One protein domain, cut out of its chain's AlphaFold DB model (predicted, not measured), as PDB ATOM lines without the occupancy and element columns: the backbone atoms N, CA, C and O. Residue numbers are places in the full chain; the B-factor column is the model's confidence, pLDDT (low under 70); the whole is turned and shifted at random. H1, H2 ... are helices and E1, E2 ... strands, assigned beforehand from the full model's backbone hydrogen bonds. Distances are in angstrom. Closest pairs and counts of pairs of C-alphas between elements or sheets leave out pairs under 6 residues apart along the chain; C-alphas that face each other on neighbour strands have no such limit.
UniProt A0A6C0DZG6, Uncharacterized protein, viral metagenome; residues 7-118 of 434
ATOM      1  N   GLY A   7     216.251 182.307 244.457       43.38
ATOM      2  CA  GLY A   7     217.644 182.660 244.165       43.38
ATOM      3  C   GLY A   7     217.874 183.398 242.838       43.38
ATOM      4  O   GLY A   7     218.706 184.304 242.793       43.38
ATOM      5  N   SER A   8     217.145 183.070 241.761       50.38
ATOM      6  CA  SER A   8     217.286 183.788 240.477       50.38
ATOM      7  C   SER A   8     216.676 185.188 240.553       50.38
ATOM      8  O   SER A   8     217.223 186.146 240.008       50.38
ATOM      9  N   VAL A   9     215.584 185.310 241.302       45.22
ATOM     10  CA  VAL A   9     214.865 186.554 241.568       45.22
ATOM     11  C   VAL A   9     215.724 187.521 242.389       45.22
ATOM     12  O   VAL A   9     215.955 188.652 241.960       45.22
ATOM     13  N   ASN A  10     216.297 187.061 243.507       49.34
ATOM     14  CA  ASN A  10     217.172 187.886 244.346       49.34
ATOM     15  C   ASN A  10     218.438 188.340 243.601       49.34
ATOM     16  O   ASN A  10     218.883 189.473 243.769       49.34
ATOM     17  N   ARG A  11     218.991 187.502 242.711       56.28
ATOM     18  CA  ARG A  11     220.131 187.883 241.861       56.28
ATOM     19  C   ARG A  11     219.774 189.004 240.876       56.28
ATOM     20  O   ARG A  11     220.562 189.928 240.703       56.28
ATOM     21  N   LYS A  12     218.592 188.951 240.251       59.91
ATOM     22  CA  LYS A  12     218.129 189.997 239.319       59.91
ATOM     23  C   LYS A  12     217.904 191.337 240.028       59.91
ATOM     24  O   LYS A  12     218.281 192.368 239.477       59.91
ATOM     25  N   ILE A  13     217.360 191.322 241.250       56.09
ATOM     26  CA  ILE A  13     217.228 192.527 242.089       56.09
ATOM     27  C   ILE A  13     218.601 193.097 242.424       56.09
ATOM     28  O   ILE A  13     218.816 194.288 242.235       56.09
ATOM     29  N   ASN A  14     219.549 192.261 242.850       58.16
ATOM     30  CA  ASN A  14     220.902 192.718 243.171       58.16
ATOM     31  C   ASN A  14     221.622 193.334 241.956       58.16
ATOM     32  O   ASN A  14     222.372 194.296 242.096       58.16
ATOM     33  N   ASN A  15     221.357 192.831 240.747       60.22
ATOM     34  CA  ASN A  15     221.886 193.423 239.515       60.22
ATOM     35  C   ASN A  15     221.237 194.783 239.182       60.22
ATOM     36  O   ASN A  15     221.909 195.665 238.645       60.22
ATOM     37  N   LEU A  16     219.950 194.966 239.506       61.84
ATOM     38  CA  LEU A  16     219.248 196.253 239.396       61.84
ATOM     39  C   LEU A  16     219.792 197.276 240.398       61.84
ATOM     40  O   LEU A  16     220.045 198.421 240.030       61.84
ATOM     41  N   THR A  17     219.999 196.865 241.650       56.34
ATOM     42  CA  THR A  17     220.500 197.747 242.712       56.34
ATOM     43  C   THR A  17     221.964 198.129 242.505       56.34
ATOM     44  O   THR A  17     222.321 199.277 242.748       56.34
ATOM     45  N   GLY A  18     222.793 197.228 241.964       55.97
ATOM     46  CA  GLY A  18     224.182 197.514 241.583       55.97
ATOM     47  C   GLY A  18     224.346 198.460 240.385       55.97
ATOM     48  O   GLY A  18     225.457 198.906 240.117       55.97
ATOM     49  N   SER A  19     223.257 198.782 239.678       59.59
ATOM     50  CA  SER A  19     223.259 199.624 238.472       59.59
ATOM     51  C   SER A  19     222.580 200.989 238.675       59.59
ATOM     52  O   SER A  19     222.319 201.700 237.699       59.59
ATOM     53  N   LEU A  20     222.275 201.370 239.924       57.47
ATOM     54  CA  LEU A  20     221.797 202.714 240.249       57.47
ATOM     55  C   LEU A  20     222.954 203.715 240.100       57.47
ATOM     56  O   LEU A  20     223.887 203.727 240.900       57.47
ATOM     57  N   ILE A  21     222.890 204.572 239.081       56.53
ATOM     58  CA  ILE A  21     223.864 205.653 238.878       56.53
ATOM     59  C   ILE A  21     223.248 206.941 239.416       56.53
ATOM     60  O   ILE A  21     222.149 207.337 239.026       56.53
ATOM     61  N   THR A  22     223.942 207.599 240.338       52.78
ATOM     62  CA  THR A  22     223.408 208.743 241.081       52.78
ATOM     63  C   THR A  22     224.367 209.920 240.956       52.78
ATOM     64  O   THR A  22     225.571 209.737 240.784       52.78
ATOM     65  N   THR A  23     223.828 211.137 240.987       49.09
ATOM     66  CA  THR A  23     224.627 212.374 240.968       49.09
ATOM     67  C   THR A  23     224.831 212.960 242.373       49.09
ATOM     68  O   THR A  23     225.503 213.977 242.508       49.09
ATOM     69  N   SER A  24     224.294 212.320 243.426       49.81
ATOM     70  CA  SER A  24     224.421 212.751 244.829       49.81
ATOM     71  C   SER A  24     224.203 211.608 245.836       49.81
ATOM     72  O   SER A  24     223.502 210.640 245.554       49.81
ATOM     73  N   SER A  25     224.788 211.742 247.031       45.66
ATOM     74  CA  SER A  25     225.043 210.682 248.024       45.66
ATOM     75  C   SER A  25     223.903 210.335 249.009       45.66
ATOM     76  O   SER A  25     224.177 209.745 250.051       45.66
ATOM     77  N   SER A  26     222.635 210.674 248.737       52.72
ATOM     78  CA  SER A  26     221.524 210.561 249.715       52.72
ATOM     79  C   SER A  26     220.295 209.786 249.209       52.72
ATOM     80  O   SER A  26     219.191 210.332 249.111       52.72
ATOM     81  N   ILE A  27     220.473 208.500 248.889       53.09
ATOM     82  CA  ILE A  27     219.399 207.590 248.443       53.09
ATOM     83  C   ILE A  27     219.304 206.392 249.386       53.09
ATOM     84  O   ILE A  27     220.320 205.806 249.750       53.09
ATOM     85  N   ALA A  28     218.078 206.007 249.738       55.94
ATOM     86  CA  ALA A  28     217.779 204.792 250.485       55.94
ATOM     87  C   ALA A  28     216.799 203.920 249.684       55.94
ATOM     88  O   ALA A  28     215.866 204.419 249.057       55.94
ATOM     89  N   LEU A  29     216.984 202.602 249.698       58.72
ATOM     90  CA  LEU A  29     215.992 201.660 249.178       58.72
ATOM     91  C   LEU A  29     215.101 201.241 250.350       58.72
ATOM     92  O   LEU A  29     215.561 200.540 251.244       58.72
ATOM     93  N   ALA A  30     213.852 201.709 250.380       50.66
ATOM     94  CA  ALA A  30     212.966 201.494 251.528       50.66
ATOM     95  C   ALA A  30     212.277 200.115 251.533       50.66
ATOM     96  O   ALA A  30     211.923 199.619 252.597       50.66
ATOM     97  N   ASN A  31     212.069 199.493 250.364       55.91
ATOM     98  CA  ASN A  31     211.478 198.155 250.254       55.91
ATOM     99  C   ASN A  31     211.749 197.539 248.872       55.91
ATOM    100  O   ASN A  31     211.235 198.017 247.858       55.91
ATOM    101  N   THR A  32     212.530 196.459 248.822       58.25
ATOM    102  CA  THR A  32     212.721 195.654 247.607       58.25
ATOM    103  C   THR A  32     212.111 194.273 247.809       58.25
ATOM    104  O   THR A  32     212.546 193.528 248.685       58.25
ATOM    105  N   SER A  33     211.117 193.920 246.995       65.38
ATOM    106  CA  SER A  33     210.611 192.548 246.883       65.38
ATOM    107  C   SER A  33     211.045 191.939 245.554       65.38
ATOM    108  O   SER A  33     211.531 192.657 244.679       65.38
ATOM    109  N   ALA A  34     210.797 190.634 245.388       61.91
ATOM    110  CA  ALA A  34     211.021 189.851 244.169       61.91
ATOM    111  C   ALA A  34     210.854 190.641 242.851       61.91
ATOM    112  O   ALA A  34     211.688 190.556 241.952       61.91
ATOM    113  N   ASN A  35     209.783 191.437 242.773       70.12
ATOM    114  CA  ASN A  35     209.364 192.149 241.572       70.12
ATOM    115  C   ASN A  35     208.989 193.615 241.857       70.12
ATOM    116  O   ASN A  35     208.232 194.201 241.087       70.12
ATOM    117  N   THR A  36     209.414 194.220 242.970       75.25
ATOM    118  CA  THR A  36     209.116 195.635 243.274       75.25
ATOM    119  C   THR A  36     210.340 196.350 243.823       75.25
ATOM    120  O   THR A  36     210.937 195.892 244.792       75.25
ATOM    121  N   ILE A  37     210.685 197.485 243.219       75.44
ATOM    122  CA  ILE A  37     211.762 198.381 243.635       75.44
ATOM    123  C   ILE A  37     211.129 199.713 244.018       75.44
ATOM    124  O   ILE A  37     210.584 200.403 243.157       75.44
ATOM    125  N   VAL A  38     211.204 200.072 245.296       74.75
ATOM    126  CA  VAL A  38     210.796 201.393 245.784       74.75
ATOM    127  C   VAL A  38     212.032 202.268 245.931       74.75
ATOM    128  O   VAL A  38     212.973 201.916 246.645       74.75
ATOM    129  N   ILE A  39     212.027 203.404 245.247       74.44
ATOM    130  CA  ILE A  39     213.135 204.350 245.224       74.44
ATOM    131  C   ILE A  39     212.739 205.551 246.066       74.44
ATOM    132  O   ILE A  39     211.800 206.275 245.734       74.44
ATOM    133  N   THR A  40     213.482 205.762 247.147       65.06
ATOM    134  CA  THR A  40     213.316 206.895 248.055       65.06
ATOM    135  C   THR A  40     214.639 207.644 248.165       65.06
ATOM    136  O   THR A  40     215.687 207.044 248.382       65.06
ATOM    137  N   GLY A  41     214.646 208.962 247.999       57.75
ATOM    138  CA  GLY A  41     215.892 209.713 248.130       57.75
ATOM    139  C   GLY A  41     215.799 211.151 247.660       57.75
ATOM    140  O   GLY A  41     214.920 211.506 246.877       57.75
ATOM    141  N   GLN A  42     216.725 211.965 248.154       57.28
ATOM    142  CA  GLN A  42     216.915 213.349 247.730       57.28
ATOM    143  C   GLN A  42     217.996 213.355 246.651       57.28
ATOM    144  O   GLN A  42     219.146 213.009 246.925       57.28
ATOM    145  N   SER A  43     217.638 213.663 245.407       59.59
ATOM    146  CA  SER A  43     218.597 213.853 244.314       59.59
ATOM    147  C   SER A  43     217.983 214.685 243.197       59.59
ATOM    148  O   SER A  43     216.780 214.615 242.938       59.59
ATOM    149  N   GLN A  44     218.838 215.420 242.484       58.44
ATOM    150  CA  GLN A  44     218.437 216.131 241.273       58.44
ATOM    151  C   GLN A  44     218.036 215.190 240.144       58.44
ATOM    152  O   GLN A  44     217.405 215.660 239.221       58.44
ATOM    153  N   LYS A  45     218.451 213.919 240.161       66.62
ATOM    154  CA  LYS A  45     218.110 212.910 239.152       66.62
ATOM    155  C   LYS A  45     218.443 211.523 239.681       66.62
ATOM    156  O   LYS A  45     219.554 211.310 240.167       66.62
ATOM    157  N   LEU A  46     217.528 210.573 239.527       72.94
ATOM    158  CA  LEU A  46     217.745 209.170 239.881       72.94
ATOM    159  C   LEU A  46     217.750 208.323 238.609       72.94
ATOM    160  O   LEU A  46     216.804 208.390 237.827       72.94
ATOM    161  N   LEU A  47     218.810 207.547 238.372       74.75
ATOM    162  CA  LEU A  47     218.902 206.652 237.217       74.75
ATOM    163  C   LEU A  47     218.808 205.202 237.664       74.75
ATOM    164  O   LEU A  47     219.608 204.742 238.474       74.75
ATOM    165  N   VAL A  48     217.859 204.480 237.081       79.81
ATOM    166  CA  VAL A  48     217.684 203.041 237.257       79.81
ATOM    167  C   VAL A  48     217.995 202.375 235.932       79.81
ATOM    168  O   VAL A  48     217.205 202.438 234.989       79.81
ATOM    169  N   THR A  49     219.151 201.735 235.855       82.00
ATOM    170  CA  THR A  49     219.535 200.956 234.679       82.00
ATOM    171  C   THR A  49     219.083 199.512 234.872       82.00
ATOM    172  O   THR A  49     219.420 198.877 235.871       82.00
ATOM    173  N   LEU A  50     218.290 198.989 233.931       79.94
ATOM    174  CA  LEU A  50     217.855 197.592 233.962       79.94
ATOM    175  C   LEU A  50     219.026 196.643 233.622       79.94
ATOM    176  O   LEU A  50     219.928 197.045 232.885       79.94
ATOM    177  N   PRO A  51     219.027 195.383 234.101       76.94
ATOM    178  CA  PRO A  51     220.111 194.435 233.859       76.94
ATOM    179  C   PRO A  51     220.242 194.053 232.385       76.94
ATOM    180  O   PRO A  51     219.252 193.965 231.658       76.94
ATOM    181  N   SER A  52     221.470 193.735 231.974       75.25
ATOM    182  CA  SER A  52     221.802 193.265 230.622       75.25
ATOM    183  C   SER A  52     221.343 191.838 230.317       75.25
ATOM    184  O   SER A  52     221.263 191.462 229.149       75.25
ATOM    185  N   SER A  53     221.008 191.056 231.347       73.25
ATOM    186  CA  SER A  53     220.442 189.714 231.226       73.25
ATOM    187  C   SER A  53     219.182 189.580 232.079       73.25
ATOM    188  O   SER A  53     219.198 189.731 233.303       73.25
ATOM    189  N   LEU A  54     218.060 189.303 231.417       74.44
ATOM    190  CA  LEU A  54     216.755 189.095 232.039       74.44
ATOM    191  C   LEU A  54     216.102 187.875 231.401       74.44
ATOM    192  O   LEU A  54     216.312 187.605 230.231       74.44
ATOM    193  N   GLU A  55     215.282 187.134 232.136       79.50
ATOM    194  CA  GLU A  55     214.447 186.121 231.478       79.50
ATOM    195  C   GLU A  55     213.306 186.838 230.750       79.50
ATOM    196  O   GLU A  55     212.677 187.740 231.319       79.50
ATOM    197  N   THR A  56     213.021 186.441 229.510       80.62
ATOM    198  CA  THR A  56     211.876 186.963 228.755       80.62
ATOM    199  C   THR A  56     210.594 186.820 229.577       80.62
ATOM    200  O   THR A  56     210.328 185.766 230.150       80.62
ATOM    201  N   GLY A  57     209.808 187.892 229.663       77.88
ATOM    202  CA  GLY A  57     208.593 187.955 230.476       77.88
ATOM    203  C   GLY A  57     208.802 188.408 231.926       77.88
ATOM    204  O   GLY A  57     207.811 188.681 232.601       77.88
ATOM    205  N   THR A  58     210.047 188.558 232.405       78.81
ATOM    206  CA  THR A  58     210.317 189.111 233.749       78.81
ATOM    207  C   THR A  58     209.726 190.517 233.866       78.81
ATOM    208  O   THR A  58     209.978 191.357 233.000       78.81
ATOM    209  N   ALA A  59     208.975 190.768 234.942       81.56
ATOM    210  CA  ALA A  59     208.310 192.036 235.219       81.56
ATOM    211  C   ALA A  59     208.848 192.679 236.506       81.56
ATOM    212  O   ALA A  59     208.910 192.014 237.539       81.56
ATOM    213  N   PHE A  60     209.162 193.974 236.468       80.69
ATOM    214  CA  PHE A  60     209.524 194.760 237.649       80.69
ATOM    215  C   PHE A  60     208.563 195.918 237.825       80.69
ATOM    216  O   PHE A  60     208.356 196.699 236.896       80.69
ATOM    217  N   ARG A  61     208.028 196.057 239.034       85.06
ATOM    218  CA  ARG A  61     207.366 197.274 239.472       85.06
ATOM    219  C   ARG A  61     208.414 198.239 240.017       85.06
ATOM    220  O   ARG A  61     209.098 197.908 240.974       85.06
ATOM    221  N   ILE A  62     208.545 199.421 239.440       85.31
ATOM    222  CA  ILE A  62     209.425 200.477 239.954       85.31
ATOM    223  C   ILE A  62     208.525 201.570 240.507       85.31
ATOM    224  O   ILE A  62     207.618 202.003 239.806       85.31
ATOM    225  N   VAL A  63     208.738 201.979 241.751       82.00
ATOM    226  CA  VAL A  63     207.970 203.019 242.445       82.00
ATOM    227  C   VAL A  63     208.922 204.155 242.790       82.00
ATOM    228  O   VAL A  63     209.975 203.910 243.376       82.00
ATOM    229  N   ASN A  64     208.565 205.386 242.442       81.38
ATOM    230  CA  ASN A  64     209.267 206.573 242.909       81.38
ATOM    231  C   ASN A  64     208.501 207.147 244.101       81.38
ATOM    232  O   ASN A  64     207.382 207.603 243.929       81.38
ATOM    233  N   ASP A  65     209.084 207.142 245.294       71.88
ATOM    234  CA  ASP A  65     208.479 207.737 246.495       71.88
ATOM    235  C   ASP A  65     209.419 208.773 247.148       71.88
ATOM    236  O   ASP A  65     209.286 209.147 248.312       71.88
ATOM    237  N   GLY A  66     210.414 209.253 246.392       63.88
ATOM    238  CA  GLY A  66     211.386 210.240 246.860       63.88
ATOM    239  C   GLY A  66     210.783 211.642 247.045       63.88
ATOM    240  O   GLY A  66     209.860 212.027 246.328       63.88
ATOM    241  N   PRO A  67     211.268 212.450 248.005       54.88
ATOM    242  CA  PRO A  67     210.877 213.856 248.132       54.88
ATOM    243  C   PRO A  67     211.337 214.701 246.928       54.88
ATOM    244  O   PRO A  67     212.442 214.529 246.419       54.88
ATOM    245  N   ILE A  68     210.510 215.671 246.512       54.66
ATOM    246  CA  ILE A  68     210.881 216.673 245.501       54.66
ATOM    247  C   ILE A  68     211.703 217.742 246.222       54.66
ATOM    248  O   ILE A  68     211.156 218.546 246.968       54.66
ATOM    249  N   THR A  69     213.024 217.713 246.064       47.78
ATOM    250  CA  THR A  69     213.919 218.766 246.573       47.78
ATOM    251  C   THR A  69     214.965 219.070 245.501       47.78
ATOM    252  O   THR A  69     215.649 218.160 245.036       47.78
ATOM    253  N   GLY A  70     215.048 220.327 245.050       43.69
ATOM    254  CA  GLY A  70     215.964 220.774 243.988       43.69
ATOM    255  C   GLY A  70     215.325 221.719 242.957       43.69
ATOM    256  O   GLY A  70     214.106 221.781 242.817       43.69
ATOM    257  N   TYR A  71     216.166 222.464 242.230       42.34
ATOM    258  CA  TYR A  71     215.778 223.555 241.316       42.34
ATOM    259  C   TYR A  71     215.809 223.170 239.822       42.34
ATOM    260  O   TYR A  71     216.087 224.012 238.972       42.34
ATOM    261  N   THR A  72     215.578 221.902 239.476       51.28
ATOM    262  CA  THR A  72     215.711 221.410 238.089       51.28
ATOM    263  C   THR A  72     214.563 220.486 237.710       51.28
ATOM    264  O   THR A  72     214.067 219.768 238.572       51.28
ATOM    265  N   LYS A  73     214.227 220.384 236.415       47.53
ATOM    266  CA  LYS A  73     213.238 219.420 235.879       47.53
ATOM    267  C   LYS A  73     213.407 217.972 236.326       47.53
ATOM    268  O   LYS A  73     212.434 217.225 236.379       47.53
ATOM    269  N   ASP A  74     214.631 217.569 236.643       54.78
ATOM    270  CA  ASP A  74     214.925 216.201 237.049       54.78
ATOM    271  C   ASP A  74     214.755 216.001 238.572       54.78
ATOM    272  O   ASP A  74     214.841 214.866 239.040       54.78
ATOM    273  N   ALA A  75     214.512 217.066 239.354       56.25
ATOM    274  CA  ALA A  75     214.533 217.019 240.814       56.25
ATOM    275  C   ALA A  75     213.483 216.039 241.352       56.25
ATOM    276  O   ALA A  75     212.281 216.220 241.170       56.25
ATOM    277  N   GLY A  76     213.951 214.973 242.004       60.44
ATOM    278  CA  GLY A  76     213.099 213.884 242.483       60.44
ATOM    279  C   GLY A  76     212.532 212.965 241.388       60.44
ATOM    280  O   GLY A  76     211.732 212.090 241.707       60.44
ATOM    281  N   ALA A  77     212.925 213.112 240.116       68.69
ATOM    282  CA  ALA A  77     212.508 212.233 239.025       68.69
ATOM    283  C   ALA A  77     213.390 210.975 238.930       68.69
ATOM    284  O   ALA A  77     214.622 211.037 239.019       68.69
ATOM    285  N   VAL A  78     212.752 209.832 238.670       78.19
ATOM    286  CA  VAL A  78     213.415 208.547 238.411       78.19
ATOM    287  C   VAL A  78     213.351 208.240 236.918       78.19
ATOM    288  O   VAL A  78     212.272 208.114 236.349       78.19
ATOM    289  N   TYR A  79     214.503 208.070 236.278       80.81
ATOM    290  CA  TYR A  79     214.616 207.629 234.891       80.81
ATOM    291  C   TYR A  79     214.984 206.154 234.837       80.81
ATOM    292  O   TYR A  79     216.027 205.750 235.347       80.81
ATOM    293  N   VAL A  80     214.163 205.369 234.154       83.56
ATOM    294  CA  VAL A  80     214.425 203.956 233.883       83.56
ATOM    295  C   VAL A  80     215.059 203.829 232.505       83.56
ATOM    296  O   VAL A  80     214.542 204.378 231.530       83.56
ATOM    297  N   ARG A  81     216.195 203.135 232.420       85.94
ATOM    298  CA  ARG A  81     217.035 203.041 231.218       85.94
ATOM    299  C   ARG A  81     217.363 201.599 230.842       85.94
ATOM    300  O   ARG A  81     217.379 200.710 231.693       85.94
ATOM    301  N   SER A  82     217.657 201.383 229.561       81.62
ATOM    302  CA  SER A  82     218.272 200.144 229.079       81.62
ATOM    303  C   SER A  82     219.748 200.066 229.516       81.62
ATOM    304  O   SER A  82     220.331 201.102 229.849       81.62
ATOM    305  N   PRO A  83     220.384 198.879 229.461       80.19
ATOM    306  CA  PRO A  83     221.804 198.700 229.793       80.19
ATOM    307  C   PRO A  83     222.763 199.634 229.040       80.19
ATOM    308  O   PRO A  83     223.810 199.996 229.564       80.19
ATOM    309  N   ASN A  84     222.387 200.075 227.835       82.75
ATOM    310  CA  ASN A  84     223.167 201.003 227.010       82.75
ATOM    311  C   ASN A  84     222.769 202.474 227.229       82.75
ATOM    312  O   ASN A  84     222.962 203.308 226.351       82.75
ATOM    313  N   ASN A  85     222.190 202.801 228.388       77.88
ATOM    314  CA  ASN A  85     221.792 204.153 228.791       77.88
ATOM    315  C   ASN A  85     220.658 204.800 227.970       77.88
ATOM    316  O   ASN A  85     220.376 205.987 228.147       77.88
ATOM    317  N   ASN A  86     219.952 204.036 227.134       79.81
ATOM    318  CA  ASN A  86     218.790 204.548 226.407       79.81
ATOM    319  C   ASN A  86     217.586 204.681 227.346       79.81
ATOM    320  O   ASN A  86     217.291 203.769 228.117       79.81
ATOM    321  N   SER A  87     216.865 205.800 227.274       82.44
ATOM    322  CA  SER A  87     215.698 206.045 228.129       82.44
ATOM    323  C   SER A  87     214.536 205.111 227.778       82.44
ATOM    324  O   SER A  87     214.173 204.985 226.612       82.44
ATOM    325  N   ILE A  88     213.944 204.480 228.793       82.94
ATOM    326  CA  ILE A  88     212.725 203.664 228.681       82.94
ATOM    327  C   ILE A  88     211.525 204.461 229.196       82.94
ATOM    328  O   ILE A  88     210.512 204.544 228.511       82.94
ATOM    329  N   ALA A  89     211.632 205.040 230.396       83.88
ATOM    330  CA  ALA A  89     210.551 205.791 231.031       83.88
ATOM    331  C   ALA A  89     211.075 206.774 232.088       83.88
ATOM    332  O   ALA A  89     212.192 206.633 232.587       83.88
ATOM    333  N   ARG A  90     210.234 207.741 232.461       82.62
ATOM    334  CA  ARG A  90     210.446 208.684 233.566       82.62
ATOM    335  C   ARG A  90     209.283 208.558 234.552       82.62
ATOM    336  O   ARG A  90     208.136 208.520 234.116       82.62
ATOM    337  N   LEU A  91     209.582 208.506 235.847       75.88
ATOM    338  CA  LEU A  91     208.620 208.420 236.947       75.88
ATOM    339  C   LEU A  91     208.737 209.647 237.846       75.88
ATOM    340  O   LEU A  91     209.835 209.997 238.295       75.88
ATOM    341  N   LEU A  92     207.602 210.267 238.140       73.06
ATOM    342  CA  LEU A  92     207.465 211.379 239.074       73.06
ATOM    343  C   LEU A  92     207.239 210.853 240.492       73.06
ATOM    344  O   LEU A  92     207.000 209.660 240.687       73.06
ATOM    345  N   LYS A  93     207.316 211.732 241.497       72.31
ATOM    346  CA  LYS A  93     207.036 211.334 242.880       72.31
ATOM    347  C   LYS A  93     205.636 210.724 242.983       72.31
ATOM    348  O   LYS A  93     204.641 211.346 242.625       72.31
ATOM    349  N   GLY A  94     205.572 209.539 243.567       69.25
ATOM    350  CA  GLY A  94     204.373 208.743 243.758       69.25
ATOM    351  C   GLY A  94     204.043 207.794 242.606       69.25
ATOM    352  O   GLY A  94     203.199 206.913 242.785       69.25
ATOM    353  N   ASP A  95     204.655 207.969 241.434       80.19
ATOM    354  CA  ASP A  95     204.395 207.109 240.289       80.19
ATOM    355  C   ASP A  95     204.938 205.707 240.541       80.19
ATOM    356  O   ASP A  95     205.954 205.493 241.208       80.19
ATOM    357  N   SER A  96     204.287 204.731 239.921       83.50
ATOM    358  CA  SER A  96     204.865 203.417 239.728       83.50
ATOM    359  C   SER A  96     204.797 203.001 238.269       83.50
ATOM    360  O   SER A  96     204.007 203.521 237.494       83.50
ATOM    361  N   MET A  97     205.623 202.059 237.856       87.75
ATOM    362  CA  MET A  97     205.533 201.464 236.529       87.75
ATOM    363  C   MET A  97     205.800 199.982 236.597       87.75
ATOM    364  O   MET A  97     206.567 199.547 237.447       87.75
ATOM    365  N   ILE A  98     205.233 199.229 235.667       86.00
ATOM    366  CA  ILE A  98     205.631 197.854 235.398       86.00
ATOM    367  C   ILE A  98     206.450 197.846 234.110       86.00
ATOM    368  O   ILE A  98     205.954 198.228 233.053       86.00
ATOM    369  N   VAL A  99     207.698 197.388 234.186       86.44
ATOM    370  CA  VAL A  99     208.536 197.106 233.012       86.44
ATOM    371  C   VAL A  99     208.626 195.604 232.812       86.44
ATOM    372  O   VAL A  99     208.934 194.888 233.761       86.44
ATOM    373  N   LYS A 100     208.402 195.126 231.582       87.62
ATOM    374  CA  LYS A 100     208.567 193.716 231.201       87.62
ATOM    375  C   LYS A 100     209.612 193.557 230.102       87.62
ATOM    376  O   LYS A 100     209.559 194.267 229.096       87.62
ATOM    377  N   ALA A 101     210.527 192.607 230.275       84.62
ATOM    378  CA  ALA A 101     211.508 192.250 229.252       84.62
ATOM    379  C   ALA A 101     210.859 191.418 228.133       84.62
ATOM    380  O   ALA A 101     210.186 190.423 228.401       84.62
ATOM    381  N   ARG A 102     211.091 191.802 226.876       86.31
ATOM    382  CA  ARG A 102     210.663 191.067 225.670       86.31
ATOM    383  C   ARG A 102     211.770 190.187 225.079       86.31
ATOM    384  O   ARG A 102     211.494 189.393 224.190       86.31
ATOM    385  N   SER A 103     213.004 190.342 225.554       83.25
ATOM    386  CA  SER A 103     214.186 189.613 225.086       83.25
ATOM    387  C   SER A 103     215.058 189.190 226.267       83.25
ATOM    388  O   SER A 103     215.056 189.866 227.299       83.25
ATOM    389  N   ALA A 104     215.822 188.109 226.090       78.69
ATOM    390  CA  ALA A 104     216.752 187.595 227.092       78.69
ATOM    391  C   ALA A 104     217.982 188.507 227.311       78.69
ATOM    392  O   ALA A 104     218.584 188.527 228.386       78.69
ATOM    393  N   THR A 105     218.329 189.296 226.289       82.81
ATOM    394  CA  THR A 105     219.456 190.246 226.263       82.81
ATOM    395  C   THR A 105     218.969 191.641 225.854       82.81
ATOM    396  O   THR A 105     219.258 192.122 224.755       82.81
ATOM    397  N   PRO A 106     218.151 192.300 226.689       79.00
ATOM    398  CA  PRO A 106     217.475 193.519 226.282       79.00
ATOM    399  C   PRO A 106     218.442 194.711 226.333       79.00
ATOM    400  O   PRO A 106     218.785 195.200 227.404       79.00
ATOM    401  N   ASN A 107     218.895 195.190 225.173       82.81
ATOM    402  CA  ASN A 107     219.904 196.253 225.057       82.81
ATOM    403  C   ASN A 107     219.331 197.590 224.539       82.81
ATOM    404  O   ASN A 107     219.928 198.649 224.759       82.81
ATOM    405  N   ALA A 108     218.133 197.576 223.948       83.06
ATOM    406  CA  ALA A 108     217.432 198.751 223.431       83.06
ATOM    407  C   ALA A 108     216.042 198.935 224.076       83.06
ATOM    408  O   ALA A 108     215.452 197.957 224.544       83.06
ATOM    409  N   PRO A 109     215.468 200.158 224.074       80.88
ATOM    410  CA  PRO A 109     214.136 200.413 224.639       80.88
ATOM    411  C   PRO A 109     213.032 199.525 224.049       80.88
ATOM    412  O   PRO A 109     212.149 199.082 224.775       80.88
ATOM    413  N   SER A 110     213.120 199.187 222.758       83.44
ATOM    414  CA  SER A 110     212.175 198.299 222.061       83.44
ATOM    415  C   SER A 110     212.158 196.858 222.594       83.44
ATOM    416  O   SER A 110     211.194 196.124 222.363       83.44
ATOM    417  N   ASN A 111     213.187 196.443 223.342       87.38
ATOM    418  CA  ASN A 111     213.231 195.142 224.014       87.38
ATOM    419  C   ASN A 111     212.449 195.120 225.332       87.38
ATOM    420  O   ASN A 111     212.421 194.087 226.003       87.38
ATOM    421  N   PHE A 112     211.803 196.224 225.702       85.38
ATOM    422  CA  PHE A 112     210.964 196.333 226.881       85.38
ATOM    423  C   PHE A 112     209.551 196.771 226.490       85.38
ATOM    424  O   PHE A 112     209.347 197.535 225.551       85.38
ATOM    425  N   SER A 113     208.555 196.307 227.238       87.94
ATOM    426  CA  SER A 113     207.277 197.013 227.356       87.94
ATOM    427  C   SER A 113     207.211 197.685 228.711       87.94
ATOM    428  O   SER A 113     207.682 197.116 229.696       87.94
ATOM    429  N   ASN A 114     206.587 198.852 228.770       85.31
ATOM    430  CA  ASN A 114     206.319 199.527 230.023       85.31
ATOM    431  C   ASN A 114     204.850 199.941 230.111       85.31
ATOM    432  O   ASN A 114     204.218 200.226 229.098       85.31
ATOM    433  N   GLU A 115     204.342 199.953 231.334       86.44
ATOM    434  CA  GLU A 115     203.037 200.486 231.692       86.44
ATOM    435  C   GLU A 115     203.235 201.363 232.928       86.44
ATOM    436  O   GLU A 115     203.741 200.892 233.950       86.44
ATOM    437  N   ILE A 116     202.924 202.653 232.815       81.69
ATOM    438  CA  ILE A 116     203.138 203.627 233.889       81.69
ATOM    439  C   ILE A 116     201.818 203.843 234.623       81.69
ATOM    440  O   ILE A 116     200.848 204.341 234.060       81.69
ATOM    441  N   TYR A 117     201.819 203.521 235.909       73.81
ATOM    442  CA  TYR A 117     200.782 203.859 236.870       73.81
ATOM    443  C   TYR A 117     201.188 205.155 237.562       73.81
ATOM    444  O   TYR A 117     201.843 205.141 238.610       73.81
ATOM    445  N   ARG A 118     200.807 206.287 236.966       73.94
ATOM    446  CA  ARG A 118     200.918 207.590 237.636       73.94
ATOM    447  C   ARG A 118     200.245 207.494 239.008       73.94
ATOM    448  O   ARG A 118     199.261 206.756 239.108       73.94
TER     449      ARG A 118
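What this domain is: This is residues 7 to 118 of the 434 residues of an uncharacterized protein of viral metagenome (UniProt A0A6C0DZG6). A twisted five-strand sheet and a smaller four-strand sheet lie face to face as a sandwich, and helix H1 packs along one side over E2 and E3. The long loop of residues 65 to 77 reaches away from the core at the end far from Gly 7. The printed part has 112 residues, with one named helix followed by nine named strands, H1 and then E1 to E9; the class is mostly strand. Both sheets are mixed, in the orders E2, E3, E5, E8, E9 and E1, E4, E6, E7. The whole is compact, with a radius of gyration of the C-alphas of 13.0 A and spans of 38 by 27 by 24 A.

Where its parts are: Look first for the larger sheet: E2, residues 27 to 33, is 17.5 A long; E3, residues 36 to 41, 16.4 A; E5, residues 59 to 64, 16.5 A; E8, residues 96 to 101, 16.7 A; and E9, residues 112 to 117, 16.1 A, ending at C-alpha 117 at (200.782, 203.859, 236.870). The smaller sheet has E1, residues 20 to 22; E4, residues 46 to 49; E6, residues 78 to 81; and E7, residues 87 to 91. Find C-alpha 7 at (217.644, 182.660, 244.165); from there H1, residues 7 to 17, runs 15.4 A.

How they stand to each other: In the larger, twisted sheet, the hairpin E2 and E3 has N 28 and O 40 at 2.9 A. E3 and E5 are parallel, with N 37 and O 61 at 2.8 A. E5 and E8 are antiparallel, with N 62 and O 97 at 2.8 A, and the hairpin E8 and E9 has N 98 and O 115 at 2.8 A. In the other sheet, E1 and E4 are antiparallel, N 21 and O 47 at 3.3 A; E4 and E6 are parallel, N 48 and O 79 at 2.8 A; the hairpin E6 and E7 has N 80 and O 89 at 2.8 A. In this sandwich, two sheets face to face, the facing parts are 9.1 A centre to centre; the closest C-alphas of E7 and E9, Ala 89 and Asn 114, are 7.6 A apart. H1 is on the larger sheet at a height over the sheet of 9.6 A, along the strands, at 27 degrees to E3 on the local plane; H1 and this sheet are two layers, a helix on one face of a sheet. Every O i to N i+4 pair of H1 is within hydrogen-bond range.

The domain as a whole: The C-alphas of Gly 7 and Tyr 71, the two farthest apart, are 41.0 A from each other. The printed part has no cut, and the link E5 to E6 is long, with 13 residues. The mean pLDDT of the printed part is 70.0; it is under 70 at residues 7 to 34, 40 to 45, 66 to 77 and 94.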